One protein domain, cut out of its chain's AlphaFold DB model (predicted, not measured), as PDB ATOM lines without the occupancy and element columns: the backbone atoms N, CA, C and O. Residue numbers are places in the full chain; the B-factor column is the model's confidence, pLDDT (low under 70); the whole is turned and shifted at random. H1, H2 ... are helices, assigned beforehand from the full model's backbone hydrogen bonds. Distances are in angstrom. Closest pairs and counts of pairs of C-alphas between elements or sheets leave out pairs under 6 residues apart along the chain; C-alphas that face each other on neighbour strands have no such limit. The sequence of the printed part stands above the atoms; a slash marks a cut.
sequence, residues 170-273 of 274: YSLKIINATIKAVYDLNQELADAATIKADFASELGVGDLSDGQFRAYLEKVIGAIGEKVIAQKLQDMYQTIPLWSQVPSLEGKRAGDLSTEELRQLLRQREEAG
ATOM      1  N   TYR A 170     226.720 253.298 319.889       89.69
ATOM      2  CA  TYR A 170     227.794 252.483 320.461       89.69
ATOM      3  C   TYR A 170     228.264 251.361 319.522       89.69
ATOM      4  O   TYR A 170     229.465 251.172 319.326       89.69
ATOM      5  N   SER A 171     227.331 250.616 318.918       91.44
ATOM      6  CA  SER A 171     227.701 249.535 318.003       91.44
ATOM      7  C   SER A 171     228.299 250.078 316.711       91.44
ATOM      8  O   SER A 171     229.247 249.491 316.198       91.44
ATOM      9  N   LEU A 172     227.809 251.218 316.217       91.31
ATOM     10  CA  LEU A 172     228.362 251.890 315.047       91.31
ATOM     11  C   LEU A 172     229.823 252.305 315.267       91.31
ATOM     12  O   LEU A 172     230.659 252.022 314.412       91.31
ATOM     13  N   LYS A 173     230.144 252.899 316.424       91.38
ATOM     14  CA  LYS A 173     231.520 253.264 316.803       91.38
ATOM     15  C   LYS A 173     232.456 252.056 316.789       91.38
ATOM     16  O   LYS A 173     233.487 252.090 316.127       91.38
ATOM     17  N   ILE A 174     232.062 250.958 317.438       91.81
ATOM     18  CA  ILE A 174     232.864 249.723 317.477       91.81
ATOM     19  C   ILE A 174     233.066 249.135 316.079       91.81
ATOM     20  O   ILE A 174     234.177 248.729 315.732       91.81
ATOM     21  N   ILE A 175     232.005 249.085 315.272       91.75
ATOM     22  CA  ILE A 175     232.066 248.547 313.910       91.75
ATOM     23  C   ILE A 175     233.000 249.399 313.049       91.75
ATOM     24  O   ILE A 175     233.848 248.839 312.363       91.75
ATOM     25  N   ASN A 176     232.902 250.727 313.114       92.25
ATOM     26  CA  ASN A 176     233.761 251.626 312.345       92.25
ATOM     27  C   ASN A 176     235.232 251.516 312.762       92.25
ATOM     28  O   ASN A 176     236.089 251.373 311.890       92.25
ATOM     29  N   ALA A 177     235.521 251.484 314.067       92.31
ATOM     30  CA  ALA A 177     236.875 251.264 314.573       92.31
ATOM     31  C   ALA A 177     237.436 249.909 314.108       92.31
ATOM     32  O   ALA A 177     238.589 249.807 313.694       92.31
ATOM     33  N   THR A 178     236.601 248.863 314.104       92.06
ATOM     34  CA  THR A 178     236.969 247.522 313.618       92.06
ATOM     35  C   THR A 178     237.237 247.514 312.117       92.06
ATOM     36  O   THR A 178     238.236 246.950 311.682       92.06
ATOM     37  N   ILE A 179     236.379 248.160 311.320       92.00
ATOM     38  CA  ILE A 179     236.571 248.307 309.873       92.00
ATOM     39  C   ILE A 179     237.895 249.013 309.596       92.00
ATOM     40  O   ILE A 179     238.681 248.515 308.794       92.00
ATOM     41  N   LYS A 180     238.152 250.137 310.274       92.19
ATOM     42  CA  LYS A 180     239.385 250.915 310.132       92.19
ATOM     43  C   LYS A 180     240.610 250.068 310.478       92.19
ATOM     44  O   LYS A 180     241.499 249.932 309.650       92.19
ATOM     45  N   ALA A 181     240.602 249.407 311.634       90.56
ATOM     46  CA  ALA A 181     241.704 248.550 312.060       90.56
ATOM     47  C   ALA A 181     241.981 247.406 311.070       90.56
ATOM     48  O   ALA A 181     243.126 247.183 310.691       90.56
ATOM     49  N   VAL A 182     240.945 246.690 310.618       89.81
ATOM     50  CA  VAL A 182     241.101 245.595 309.645       89.81
ATOM     51  C   VAL A 182     241.578 246.121 308.291       89.81
ATOM     52  O   VAL A 182     242.399 245.476 307.642       89.81
ATOM     53  N   TYR A 183     241.086 247.279 307.855       90.00
ATOM     54  CA  TYR A 183     241.518 247.913 306.614       90.00
ATOM     55  C   TYR A 183     242.993 248.321 306.671       90.00
ATOM     56  O   TYR A 183     243.758 247.937 305.787       90.00
ATOM     57  N   ASP A 184     243.405 249.021 307.729       89.19
ATOM     58  CA  ASP A 184     244.776 249.506 307.905       89.19
ATOM     59  C   ASP A 184     245.773 248.343 308.036       89.19
ATOM     60  O   ASP A 184     246.861 248.397 307.469       89.19
ATOM     61  N   LEU A 185     245.385 247.241 308.693       87.50
ATOM     62  CA  LEU A 185     246.203 246.024 308.811       87.50
ATOM     63  C   LEU A 185     246.408 245.271 307.488       87.50
ATOM     64  O   LEU A 185     247.339 244.472 307.385       87.50
ATOM     65  N   ASN A 186     245.542 245.482 306.495       84.50
ATOM     66  CA  ASN A 186     245.694 244.892 305.165       84.50
ATOM     67  C   ASN A 186     246.601 245.728 304.240       84.50
ATOM     68  O   ASN A 186     246.859 245.304 303.114       84.50
ATOM     69  N   GLN A 187     247.087 246.893 304.679       84.50
ATOM     70  CA  GLN A 187     247.986 247.734 303.884       84.50
ATOM     71  C   GLN A 187     249.435 247.221 303.918       84.50
ATOM     72  O   GLN A 187     249.891 246.664 304.915       84.50
ATOM     73  N   GLU A 188     250.195 247.453 302.840       70.50
ATOM     74  CA  GLU A 188     251.570 246.935 302.678       70.50
ATOM     75  C   GLU A 188     252.574 247.459 303.728       70.50
ATOM     76  O   GLU A 188     253.556 246.785 304.032       70.50
ATOM     77  N   LEU A 189     252.326 248.642 304.302       72.44
ATOM     78  CA  LEU A 189     253.169 249.319 305.303       72.44
ATOM     79  C   LEU A 189     252.426 249.497 306.641       72.44
ATOM     80  O   LEU A 189     252.494 250.554 307.268       72.44
ATOM     81  N   ALA A 190     251.666 248.485 307.063       76.50
ATOM     82  CA  ALA A 190     250.884 248.547 308.293       76.50
ATOM     83  C   ALA A 190     251.769 248.509 309.556       76.50
ATOM     84  O   ALA A 190     252.477 247.530 309.802       76.50
ATOM     85  N   ASP A 191     251.667 249.536 310.405       82.62
ATOM     86  CA  ASP A 191     252.198 249.499 311.771       82.62
ATOM     87  C   ASP A 191     251.123 248.998 312.745       82.62
ATOM     88  O   ASP A 191     250.277 249.746 313.241       82.62
ATOM     89  N   ALA A 192     251.174 247.697 313.036       80.94
ATOM     90  CA  ALA A 192     250.221 247.043 313.924       80.94
ATOM     91  C   ALA A 192     250.250 247.582 315.366       80.94
ATOM     92  O   ALA A 192     249.237 247.477 316.062       80.94
ATOM     93  N   ALA A 193     251.366 248.158 315.831       83.38
ATOM     94  CA  ALA A 193     251.439 248.742 317.167       83.38
ATOM     95  C   ALA A 193     250.631 250.044 317.234       83.38
ATOM     96  O   ALA A 193     249.820 250.210 318.147       83.38
ATOM     97  N   THR A 194     250.790 250.910 316.230       86.69
ATOM     98  CA  THR A 194     250.047 252.174 316.117       86.69
ATOM     99  C   THR A 194     248.552 251.930 315.903       86.69
ATOM    100  O   THR A 194     247.739 252.479 316.640       86.69
ATOM    101  N   ILE A 195     248.167 251.028 314.992       86.75
ATOM    102  CA  ILE A 195     246.749 250.707 314.727       86.75
ATOM    103  C   ILE A 195     246.045 250.202 315.992       86.75
ATOM    104  O   ILE A 195     244.906 250.565 316.281       86.75
ATOM    105  N   LYS A 196     246.726 249.358 316.769       88.00
ATOM    106  CA  LYS A 196     246.194 248.821 318.021       88.00
ATOM    107  C   LYS A 196     246.054 249.897 319.098       88.00
ATOM    108  O   LYS A 196     245.060 249.880 319.819       88.00
ATOM    109  N   ALA A 197     247.019 250.810 319.209       86.31
ATOM    110  CA  ALA A 197     246.949 251.932 320.144       86.31
ATOM    111  C   ALA A 197     245.807 252.896 319.780       86.31
ATOM    112  O   ALA A 197     245.015 253.260 320.649       86.31
ATOM    113  N   ASP A 198     245.660 253.227 318.494       88.12
ATOM    114  CA  ASP A 198     244.565 254.052 317.980       88.12
ATOM    115  C   ASP A 198     243.206 253.401 318.253       88.12
ATOM    116  O   ASP A 198     242.299 254.045 318.776       88.12
ATOM    117  N   PHE A 199     243.079 252.101 317.970       89.56
ATOM    118  CA  PHE A 199     241.870 251.330 318.251       89.56
ATOM    119  C   PHE A 199     241.530 251.307 319.748       89.56
ATOM    120  O   PHE A 199     240.371 251.479 320.129       89.56
ATOM    121  N   ALA A 200     242.537 251.107 320.603       87.50
ATOM    122  CA  ALA A 200     242.369 251.090 322.051       87.50
ATOM    123  C   ALA A 200     241.889 252.456 322.573       87.50
ATOM    124  O   ALA A 200     240.905 252.538 323.312       87.50
ATOM    125  N   SER A 201     242.524 253.534 322.104       87.81
ATOM    126  CA  SER A 201     242.164 254.910 322.442       87.81
ATOM    127  C   SER A 201     240.762 255.288 321.953       87.81
ATOM    128  O   SER A 201     240.003 255.896 322.704       87.81
ATOM    129  N   GLU A 202     240.399 254.937 320.717       86.94
ATOM    130  CA  GLU A 202     239.100 255.277 320.116       86.94
ATOM    131  C   GLU A 202     237.930 254.611 320.855       86.94
ATOM    132  O   GLU A 202     236.864 255.208 321.017       86.94
ATOM    133  N   LEU A 203     238.140 253.394 321.360       87.38
ATOM    134  CA  LEU A 203     237.130 252.637 322.098       87.38
ATOM    135  C   LEU A 203     237.220 252.799 323.623       87.38
ATOM    136  O   LEU A 203     236.393 252.235 324.341       87.38
ATOM    137  N   GLY A 204     238.202 253.552 324.128       84.12
ATOM    138  CA  GLY A 204     238.424 253.732 325.565       84.12
ATOM    139  C   GLY A 204     238.738 252.426 326.304       84.12
ATOM    140  O   GLY A 204     238.447 252.300 327.494       84.12
ATOM    141  N   VAL A 205     239.295 251.436 325.605       81.62
ATOM    142  CA  VAL A 205     239.798 250.189 326.194       81.62
ATOM    143  C   VAL A 205     241.290 250.358 326.469       81.62
ATOM    144  O   VAL A 205     242.007 250.933 325.659       81.62
ATOM    145  N   GLY A 206     241.757 249.909 327.638       79.50
ATOM    146  CA  GLY A 206     243.176 250.002 328.008       79.50
ATOM    147  C   GLY A 206     244.092 249.203 327.073       79.50
ATOM    148  O   GLY A 206     243.614 248.527 326.164       79.50
ATOM    149  N   ASP A 207     245.402 249.245 327.324       82.12
ATOM    150  CA  ASP A 207     246.393 248.578 326.471       82.12
ATOM    151  C   ASP A 207     246.060 247.100 326.227       82.12
ATOM    152  O   ASP A 207     245.943 246.285 327.148       82.12
ATOM    153  N   LEU A 208     245.920 246.757 324.947       81.06
ATOM    154  CA  LEU A 208     245.629 245.408 324.490       81.06
ATOM    155  C   LEU A 208     246.935 244.708 324.095       81.06
ATOM    156  O   LEU A 208     247.742 245.222 323.315       81.06
ATOM    157  N   SER A 209     247.128 243.481 324.580       85.19
ATOM    158  CA  SER A 209     248.092 242.559 323.969       85.19
ATOM    159  C   SER A 209     247.615 242.122 322.579       85.19
ATOM    160  O   SER A 209     246.424 242.184 322.272       85.19
ATOM    161  N   ASP A 210     248.521 241.624 321.734       82.81
ATOM    162  CA  ASP A 210     248.177 241.210 320.364       82.81
ATOM    163  C   ASP A 210     247.103 240.114 320.330       82.81
ATOM    164  O   ASP A 210     246.203 240.143 319.491       82.81
ATOM    165  N   GLY A 211     247.151 239.172 321.278       83.06
ATOM    166  CA  GLY A 211     246.132 238.131 321.414       83.06
ATOM    167  C   GLY A 211     244.767 238.689 321.822       83.06
ATOM    168  O   GLY A 211     243.745 238.270 321.282       83.06
ATOM    169  N   GLN A 212     244.734 239.669 322.732       84.00
ATOM    170  CA  GLN A 212     243.486 240.322 323.141       84.00
ATOM    171  C   GLN A 212     242.887 241.163 322.016       84.00
ATOM    172  O   GLN A 212     241.675 241.141 321.826       84.00
ATOM    173  N   PHE A 213     243.728 241.865 321.257       86.62
ATOM    174  CA  PHE A 213     243.298 242.652 320.110       86.62
ATOM    175  C   PHE A 213     242.672 241.769 319.020       86.62
ATOM    176  O   PHE A 213     241.552 242.038 318.589       86.62
ATOM    177  N   ARG A 214     243.316 240.652 318.651       87.06
ATOM    178  CA  ARG A 214     242.759 239.677 317.689       87.06
ATOM    179  C   ARG A 214     241.433 239.084 318.162       87.06
ATOM    180  O   ARG A 214     240.445 239.127 317.435       87.06
ATOM    181  N   ALA A 215     241.387 238.607 319.407       86.88
ATOM    182  CA  ALA A 215     240.167 238.048 319.987       86.88
ATOM    183  C   ALA A 215     239.024 239.079 320.035       86.88
ATOM    184  O   ALA A 215     237.858 238.721 319.866       86.88
ATOM    185  N   TYR A 216     239.345 240.360 320.248       89.19
ATOM    186  CA  TYR A 216     238.363 241.439 320.210       89.19
ATOM    187  C   TYR A 216     237.799 241.628 318.799       89.19
ATOM    188  O   TYR A 216     236.580 241.633 318.637       89.19
ATOM    189  N   LEU A 217     238.662 241.739 317.784       90.81
ATOM    190  CA  LEU A 217     238.234 241.891 316.390       90.81
ATOM    191  C   LEU A 217     237.368 240.706 315.941       90.81
ATOM    192  O   LEU A 217     236.282 240.921 315.408       90.81
ATOM    193  N   GLU A 218     237.779 239.468 316.230       90.81
ATOM    194  CA  GLU A 218     236.990 238.267 315.911       90.81
ATOM    195  C   GLU A 218     235.620 238.281 316.584       90.81
ATOM    196  O   GLU A 218     234.604 237.995 315.945       90.81
ATOM    197  N   LYS A 219     235.575 238.662 317.866       90.69
ATOM    198  CA  LYS A 219     234.322 238.774 318.612       90.69
ATOM    199  C   LYS A 219     233.397 239.822 317.999       90.69
ATOM    200  O   LYS A 219     232.202 239.564 317.882       90.69
ATOM    201  N   VAL A 220     233.923 240.992 317.630       91.69
ATOM    202  CA  VAL A 220     233.117 242.047 317.004       91.69
ATOM    203  C   VAL A 220     232.600 241.582 315.652       91.69
ATOM    204  O   VAL A 220     231.393 241.634 315.436       91.69
ATOM    205  N   ILE A 221     233.472 241.080 314.773       92.06
ATOM    206  CA  ILE A 221     233.097 240.626 313.428       92.06
ATOM    207  C   ILE A 221     232.021 239.536 313.510       92.06
ATOM    208  O   ILE A 221     231.018 239.615 312.802       92.06
ATOM    209  N   GLY A 222     232.172 238.573 314.426       91.00
ATOM    210  CA  GLY A 222     231.190 237.509 314.648       91.00
ATOM    211  C   GLY A 222     229.862 237.976 315.262       91.00
ATOM    212  O   GLY A 222     228.850 237.295 315.110       91.00
ATOM    213  N   ALA A 223     229.838 239.131 315.934       91.62
ATOM    214  CA  ALA A 223     228.634 239.706 316.534       91.62
ATOM    215  C   ALA A 223     227.856 240.642 315.589       91.62
ATOM    216  O   ALA A 223     226.729 241.031 315.909       91.62
ATOM    217  N   ILE A 224     228.421 241.026 314.436       91.75
ATOM    218  CA  ILE A 224     227.735 241.879 313.456       91.75
ATOM    219  C   ILE A 224     226.545 241.112 312.864       91.75
ATOM    220  O   ILE A 224     226.704 240.137 312.136       91.75
ATOM    221  N   GLY A 225     225.328 241.591 313.141       88.31
ATOM    222  CA  GLY A 225     224.099 240.955 312.646       88.31
ATOM    223  C   GLY A 225     223.896 241.070 311.129       88.31
ATOM    224  O   GLY A 225     223.207 240.248 310.526       88.31
ATOM    225  N   GLU A 226     224.502 242.074 310.490       89.06
ATOM    226  CA  GLU A 226     224.429 242.259 309.042       89.06
ATOM    227  C   GLU A 226     225.419 241.329 308.330       89.06
ATOM    228  O   GLU A 226     226.609 241.625 308.216       89.06
ATOM    229  N   LYS A 227     224.908 240.197 307.829       90.06
ATOM    230  CA  LYS A 227     225.723 239.107 307.268       90.06
ATOM    231  C   LYS A 227     226.676 239.543 306.156       90.06
ATOM    232  O   LYS A 227     227.781 239.026 306.085       90.06
ATOM    233  N   VAL A 228     226.263 240.479 305.298       89.94
ATOM    234  CA  VAL A 228     227.100 240.963 304.186       89.94
ATOM    235  C   VAL A 228     228.342 241.682 304.717       89.94
ATOM    236  O   VAL A 228     229.452 241.390 304.278       89.94
ATOM    237  N   ILE A 229     228.167 242.570 305.701       87.50
ATOM    238  CA  ILE A 229     229.276 243.278 306.352       87.50
ATOM    239  C   ILE A 229     230.151 242.291 307.124       87.50
ATOM    240  O   ILE A 229     231.368 242.315 306.966       87.50
ATOM    241  N   ALA A 230     229.537 241.411 307.919       90.44
ATOM    242  CA  ALA A 230     230.255 240.423 308.719       90.44
ATOM    243  C   ALA A 230     231.132 239.516 307.845       90.44
ATOM    244  O   ALA A 230     232.319 239.371 308.120       90.44
ATOM    245  N   GLN A 231     230.582 238.979 306.750       90.62
ATOM    246  CA  GLN A 231     231.320 238.111 305.833       90.62
ATOM    247  C   GLN A 231     232.470 238.858 305.161       90.62
ATOM    248  O   GLN A 231     233.594 238.369 305.151       90.62
ATOM    249  N   LYS A 232     232.220 240.072 304.652       91.25
ATOM    250  CA  LYS A 232     233.266 240.867 304.002       91.25
ATOM    251  C   LYS A 232     234.405 241.204 304.963       91.25
ATOM    252  O   LYS A 232     235.570 241.121 304.578       91.25
ATOM    253  N   LEU A 233     234.073 241.574 306.199       90.69
ATOM    254  CA  LEU A 233     235.059 241.835 307.243       90.69
ATOM    255  C   LEU A 233     235.805 240.577 307.651       90.69
ATOM    256  O   LEU A 233     237.005 240.652 307.874       90.69
ATOM    257  N   GLN A 234     235.130 239.435 307.724       91.69
ATOM    258  CA  GLN A 234     235.771 238.165 308.016       91.69
ATOM    259  C   GLN A 234     236.764 237.780 306.917       91.69
ATOM    260  O   GLN A 234     237.883 237.392 307.234       91.69
ATOM    261  N   ASP A 235     236.400 237.945 305.645       89.94
ATOM    262  CA  ASP A 235     237.300 237.681 304.522       89.94
ATOM    263  C   ASP A 235     238.533 238.596 304.586       89.94
ATOM    264  O   ASP A 235     239.659 238.117 304.498       89.94
ATOM    265  N   MET A 236     238.328 239.901 304.818       87.38
ATOM    266  CA  MET A 236     239.424 240.868 304.986       87.38
ATOM    267  C   MET A 236     240.268 240.596 306.228       87.38
ATOM    268  O   MET A 236     241.469 240.835 306.213       87.38
ATOM    269  N   TYR A 237     239.650 240.125 307.309       88.88
ATOM    270  CA  TYR A 237     240.341 239.717 308.520       88.88
ATOM    271  C   TYR A 237     241.296 238.577 308.131       88.88
ATOM    272  O   TYR A 237     242.505 238.760 308.188       88.88
ATOM    273  N   GLN A 238     240.798 237.459 307.593       86.50
ATOM    274  CA  GLN A 238     241.614 236.277 307.263       86.50
ATOM    275  C   GLN A 238     242.776 236.530 306.282       86.50
ATOM    276  O   GLN A 238     243.736 235.763 306.277       86.50
ATOM    277  N   THR A 239     242.717 237.581 305.459       84.81
ATOM    278  CA  THR A 239     243.790 237.936 304.517       84.81
ATOM    279  C   THR A 239     244.920 238.773 305.118       84.81
ATOM    280  O   THR A 239     245.884 239.054 304.407       84.81
ATOM    281  N   ILE A 240     244.839 239.170 306.396       83.12
ATOM    282  CA  ILE A 240     245.829 240.059 307.019       83.12
ATOM    283  C   ILE A 240     247.233 239.409 307.017       83.12
ATOM    284  O   ILE A 240     247.445 238.390 307.686       83.12
ATOM    285  N   PRO A 241     248.234 240.017 306.338       69.75
ATOM    286  CA  PRO A 241     249.574 239.437 306.176       69.75
ATOM    287  C   PRO A 241     250.311 239.173 307.495       69.75
ATOM    288  O   PRO A 241     251.140 238.266 307.583       69.75
ATOM    289  N   LEU A 242     250.000 239.955 308.536       61.22
ATOM    290  CA  LEU A 242     250.597 239.844 309.870       61.22
ATOM    291  C   LEU A 242     250.271 238.529 310.592       61.22
ATOM    292  O   LEU A 242     250.929 238.198 311.581       61.22
ATOM    293  N   TRP A 243     249.258 237.777 310.159       59.09
ATOM    294  CA  TRP A 243     248.893 236.521 310.824       59.09
ATOM    295  C   TRP A 243     249.545 235.297 310.204       59.09
ATOM    296  O   TRP A 243     249.641 234.271 310.870       59.09
ATOM    297  N   SER A 244     250.097 235.431 309.000       49.94
ATOM    298  CA  SER A 244     250.847 234.394 308.288       49.94
ATOM    299  C   SER A 244     252.174 234.016 308.965       49.94
ATOM    300  O   SER A 244     252.767 233.000 308.617       49.94
ATOM    301  N   GLN A 245     252.675 234.839 309.896       44.66
ATOM    302  CA  GLN A 245     253.993 234.674 310.530       44.66
ATOM    303  C   GLN A 245     253.953 234.048 311.935       44.66
ATOM    304  O   GLN A 245     255.002 233.782 312.516       44.66
ATOM    305  N   VAL A 246     252.768 233.788 312.491       39.66
ATOM    306  CA  VAL A 246     252.606 233.106 313.784       39.66
ATOM    307  C   VAL A 246     251.950 231.755 313.506       39.66
ATOM    308  O   VAL A 246     250.996 231.736 312.727       39.66
ATOM    309  N   PRO A 247     252.423 230.631 314.088       31.19
ATOM    310  CA  PRO A 247     251.823 229.328 313.835       31.19
ATOM    311  C   PRO A 247     250.323 229.407 314.087       31.19
ATOM    312  O   PRO A 247     249.891 229.868 315.148       31.19
ATOM    313  N   SER A 248     249.542 228.977 313.097       36.19
ATOM    314  CA  SER A 248     248.120 228.728 313.259       36.19
ATOM    315  C   SER A 248     247.920 227.940 314.548       36.19
ATOM    316  O   SER A 248     248.473 226.848 314.693       36.19
ATOM    317  N   LEU A 249     247.134 228.477 315.482       35.91
ATOM    318  CA  LEU A 249     246.540 227.653 316.525       35.91
ATOM    319  C   LEU A 249     245.537 226.740 315.818       35.91
ATOM    320  O   LEU A 249     244.356 227.054 315.677       35.91
ATOM    321  N   GLU A 250     246.051 225.637 315.280       36.47
ATOM    322  CA  GLU A 250     245.236 224.517 314.864       36.47
ATOM    323  C   GLU A 250     244.409 224.065 316.067       36.47
ATOM    324  O   GLU A 250     244.934 223.754 317.136       36.47
ATOM    325  N   GLY A 251     243.098 223.996 315.851       40.47
ATOM    326  CA  GLY A 251     242.233 223.119 316.624       40.47
ATOM    327  C   GLY A 251     241.462 223.771 317.765       40.47
ATOM    328  O   GLY A 251     241.608 223.356 318.909       40.47
ATOM    329  N   LYS A 252     240.586 224.727 317.441       33.75
ATOM    330  CA  LYS A 252     239.137 224.713 317.766       33.75
ATOM    331  C   LYS A 252     238.533 226.066 317.387       33.75
ATOM    332  O   LYS A 252     239.035 227.112 317.789       33.75
ATOM    333  N   ARG A 253     237.455 226.059 316.598       40.69
ATOM    334  CA  ARG A 253     236.707 227.286 316.289       40.69
ATOM    335  C   ARG A 253     235.985 227.716 317.566       40.69
ATOM    336  O   ARG A 253     235.488 226.870 318.299       40.69
ATOM    337  N   ALA A 254     235.857 229.017 317.822       42.44
ATOM    338  CA  ALA A 254     235.118 229.530 318.985       42.44
ATOM    339  C   ALA A 254     233.608 229.180 318.978       42.44
ATOM    340  O   ALA A 254     232.910 229.450 319.948       42.44
ATOM    341  N   GLY A 255     233.111 228.550 317.905       42.16
ATOM    342  CA  GLY A 255     231.791 227.915 317.851       42.16
ATOM    343  C   GLY A 255     231.723 226.498 318.444       42.16
ATOM    344  O   GLY A 255     230.621 225.982 318.585       42.16
ATOM    345  N   ASP A 256     232.858 225.889 318.810       44.00
ATOM    346  CA  ASP A 256     232.948 224.494 319.280       44.00
ATOM    347  C   ASP A 256     233.195 224.365 320.797       44.00
ATOM    348  O   ASP A 256     233.366 223.256 321.302       44.00
ATOM    349  N   LEU A 257     233.244 225.478 321.537       49.78
ATOM    350  CA  LEU A 257     233.422 225.473 322.992       49.78
ATOM    351  C   LEU A 257     232.059 225.489 323.680       49.78
ATOM    352  O   LEU A 257     231.273 226.425 323.522       49.78
ATOM    353  N   SER A 258     231.782 224.450 324.462       56.62
ATOM    354  CA  SER A 258     230.559 224.392 325.257       56.62
ATOM    355  C   SER A 258     230.580 225.455 326.362       56.62
ATOM    356  O   SER A 258     231.632 225.829 326.887       56.62
ATOM    357  N   THR A 259     229.399 225.925 326.766       53.03
ATOM    358  CA  THR A 259     229.205 226.898 327.856       53.03
ATOM    359  C   THR A 259     229.903 226.486 329.160       53.03
ATOM    360  O   THR A 259     230.248 227.340 329.977       53.03
ATOM    361  N   GLU A 260     230.132 225.186 329.344       49.81
ATOM    362  CA  GLU A 260     230.778 224.605 330.516       49.81
ATOM    363  C   GLU A 260     232.311 224.737 330.471       49.81
ATOM    364  O   GLU A 260     232.929 225.059 331.485       49.81
ATOM    365  N   GLU A 261     232.926 224.604 329.291       49.34
ATOM    366  CA  GLU A 261     234.372 224.814 329.092       49.34
ATOM    367  C   GLU A 261     234.752 226.292 329.303       49.34
ATOM    368  O   GLU A 261     235.781 226.607 329.905       49.34
ATOM    369  N   LEU A 262     233.871 227.215 328.904       52.00
ATOM    370  CA  LEU A 262     234.034 228.655 329.143       52.00
ATOM    371  C   LEU A 262     233.928 229.025 330.631       52.00
ATOM    372  O   LEU A 262     234.652 229.900 331.106       52.00
ATOM    373  N   ARG A 263     233.063 228.342 331.392       51.94
ATOM    374  CA  ARG A 263     232.937 228.543 332.847       51.94
ATOM    375  C   ARG A 263     234.145 228.018 333.617       51.94
ATOM    376  O   ARG A 263     234.542 228.638 334.602       51.94
ATOM    377  N   GLN A 264     234.749 226.917 333.171       55.34
ATOM    378  CA  GLN A 264     235.965 226.383 333.792       55.34
ATOM    379  C   GLN A 264     237.171 227.315 333.609       55.34
ATOM    380  O   GLN A 264     237.905 227.546 334.568       55.34
ATOM    381  N   LEU A 265     237.328 227.926 332.432       50.94
ATOM    382  CA  LEU A 265     238.391 228.907 332.177       50.94
ATOM    383  C   LEU A 265     238.233 230.192 333.003       50.94
ATOM    384  O   LEU A 265     239.226 230.796 333.409       50.94
ATOM    385  N   LEU A 266     236.993 230.601 333.286       49.69
ATOM    386  CA  LEU A 266     236.712 231.748 334.154       49.69
ATOM    387  C   LEU A 266     237.009 231.440 335.630       49.69
ATOM    388  O   LEU A 266     237.616 232.275 336.295       49.69
ATOM    389  N   ARG A 267     236.695 230.232 336.120       48.66
ATOM    390  CA  ARG A 267     237.055 229.806 337.489       48.66
ATOM    391  C   ARG A 267     238.564 229.715 337.707       48.66
ATOM    392  O   ARG A 267     239.056 230.180 338.727       48.66
ATOM    393  N   GLN A 268     239.310 229.201 336.729       48.38
ATOM    394  CA  GLN A 268     240.776 229.145 336.812       48.38
ATOM    395  C   GLN A 268     241.421 230.542 336.873       48.38
ATOM    396  O   GLN A 268     242.484 230.703 337.467       48.38
ATOM    397  N   ARG A 269     240.775 231.567 336.300       46.94
ATOM    398  CA  ARG A 269     241.210 232.969 336.410       46.94
ATOM    399  C   ARG A 269     240.901 233.608 337.765       46.94
ATOM    400  O   ARG A 269     241.650 234.489 338.169       46.94
ATOM    401  N   GLU A 270     239.837 233.188 338.444       46.31
ATOM    402  CA  GLU A 270     239.518 233.653 339.804       46.31
ATOM    403  C   GLU A 270     240.447 233.016 340.852       46.31
ATOM    404  O   GLU A 270     240.845 233.686 341.800       46.31
ATOM    405  N   GLU A 271     240.866 231.764 340.647       46.41
ATOM    406  CA  GLU A 271     241.805 231.058 341.534       46.41
ATOM    407  C   GLU A 271     243.269 231.491 341.340       46.41
ATOM    408  O   GLU A 271     244.047 231.465 342.290       46.41
ATOM    409  N   ALA A 272     243.651 231.944 340.140       45.28
ATOM    410  CA  ALA A 272     244.987 232.489 339.856       45.28
ATOM    411  C   ALA A 272     245.145 233.980 340.231       45.28
ATOM    412  O   ALA A 272     246.198 234.570 339.989       45.28
ATOM    413  N   GLY A 273     244.088 234.597 340.773       46.00
ATOM    414  CA  GLY A 273     244.031 236.002 341.186       46.00
ATOM    415  C   GLY A 273     244.184 236.248 342.694       46.00
ATOM    416  O   GLY A 273     243.772 237.315 343.151       46.00
TER     417      GLY A 273
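Overview. This is residues 170 to 273 of the 274 residues of a protein of Streptococcus ovuberis (UniProt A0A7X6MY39). Two helical hairpins, H1 with H2 and H3 with H4, pack into one body; H5 sticks out beyond a long link. The printed part has 104 residues with five named helices, H1 to H5: all helix. It is only just compact, close to loose, with a radius of gyration of the C-alphas of 15.0 A, spanning 41 by 33 by 29 A.

Arrangement. The hub H1, residues 170 to 185, touches H2, residues 192 to 203, at a shallow tilt of 9 degrees, closest at C-alphas 181 and 195, 6.1 A. H1's residues 174 to 178 alone touch H3, residues 210 to 223, closest at C-alphas 178 and 217, 6.4 A. H4, residues 227 to 238, touches H3 with 230 to 234 alone, closest at C-alphas 230 and 221, 5.5 A. In these helices every O i to N i+4 pair is within hydrogen-bond range.

Along the chain. Find H1 at C-alpha 170, (227.794, 252.483, 320.461); it runs 22.7 A. H5, residues 259 to 271, touches no helix and ends at (241.805, 231.058, 341.534).

Size, cuts and confidence. The printed part has no cut; residues 241 to 273 have pLDDT under 70.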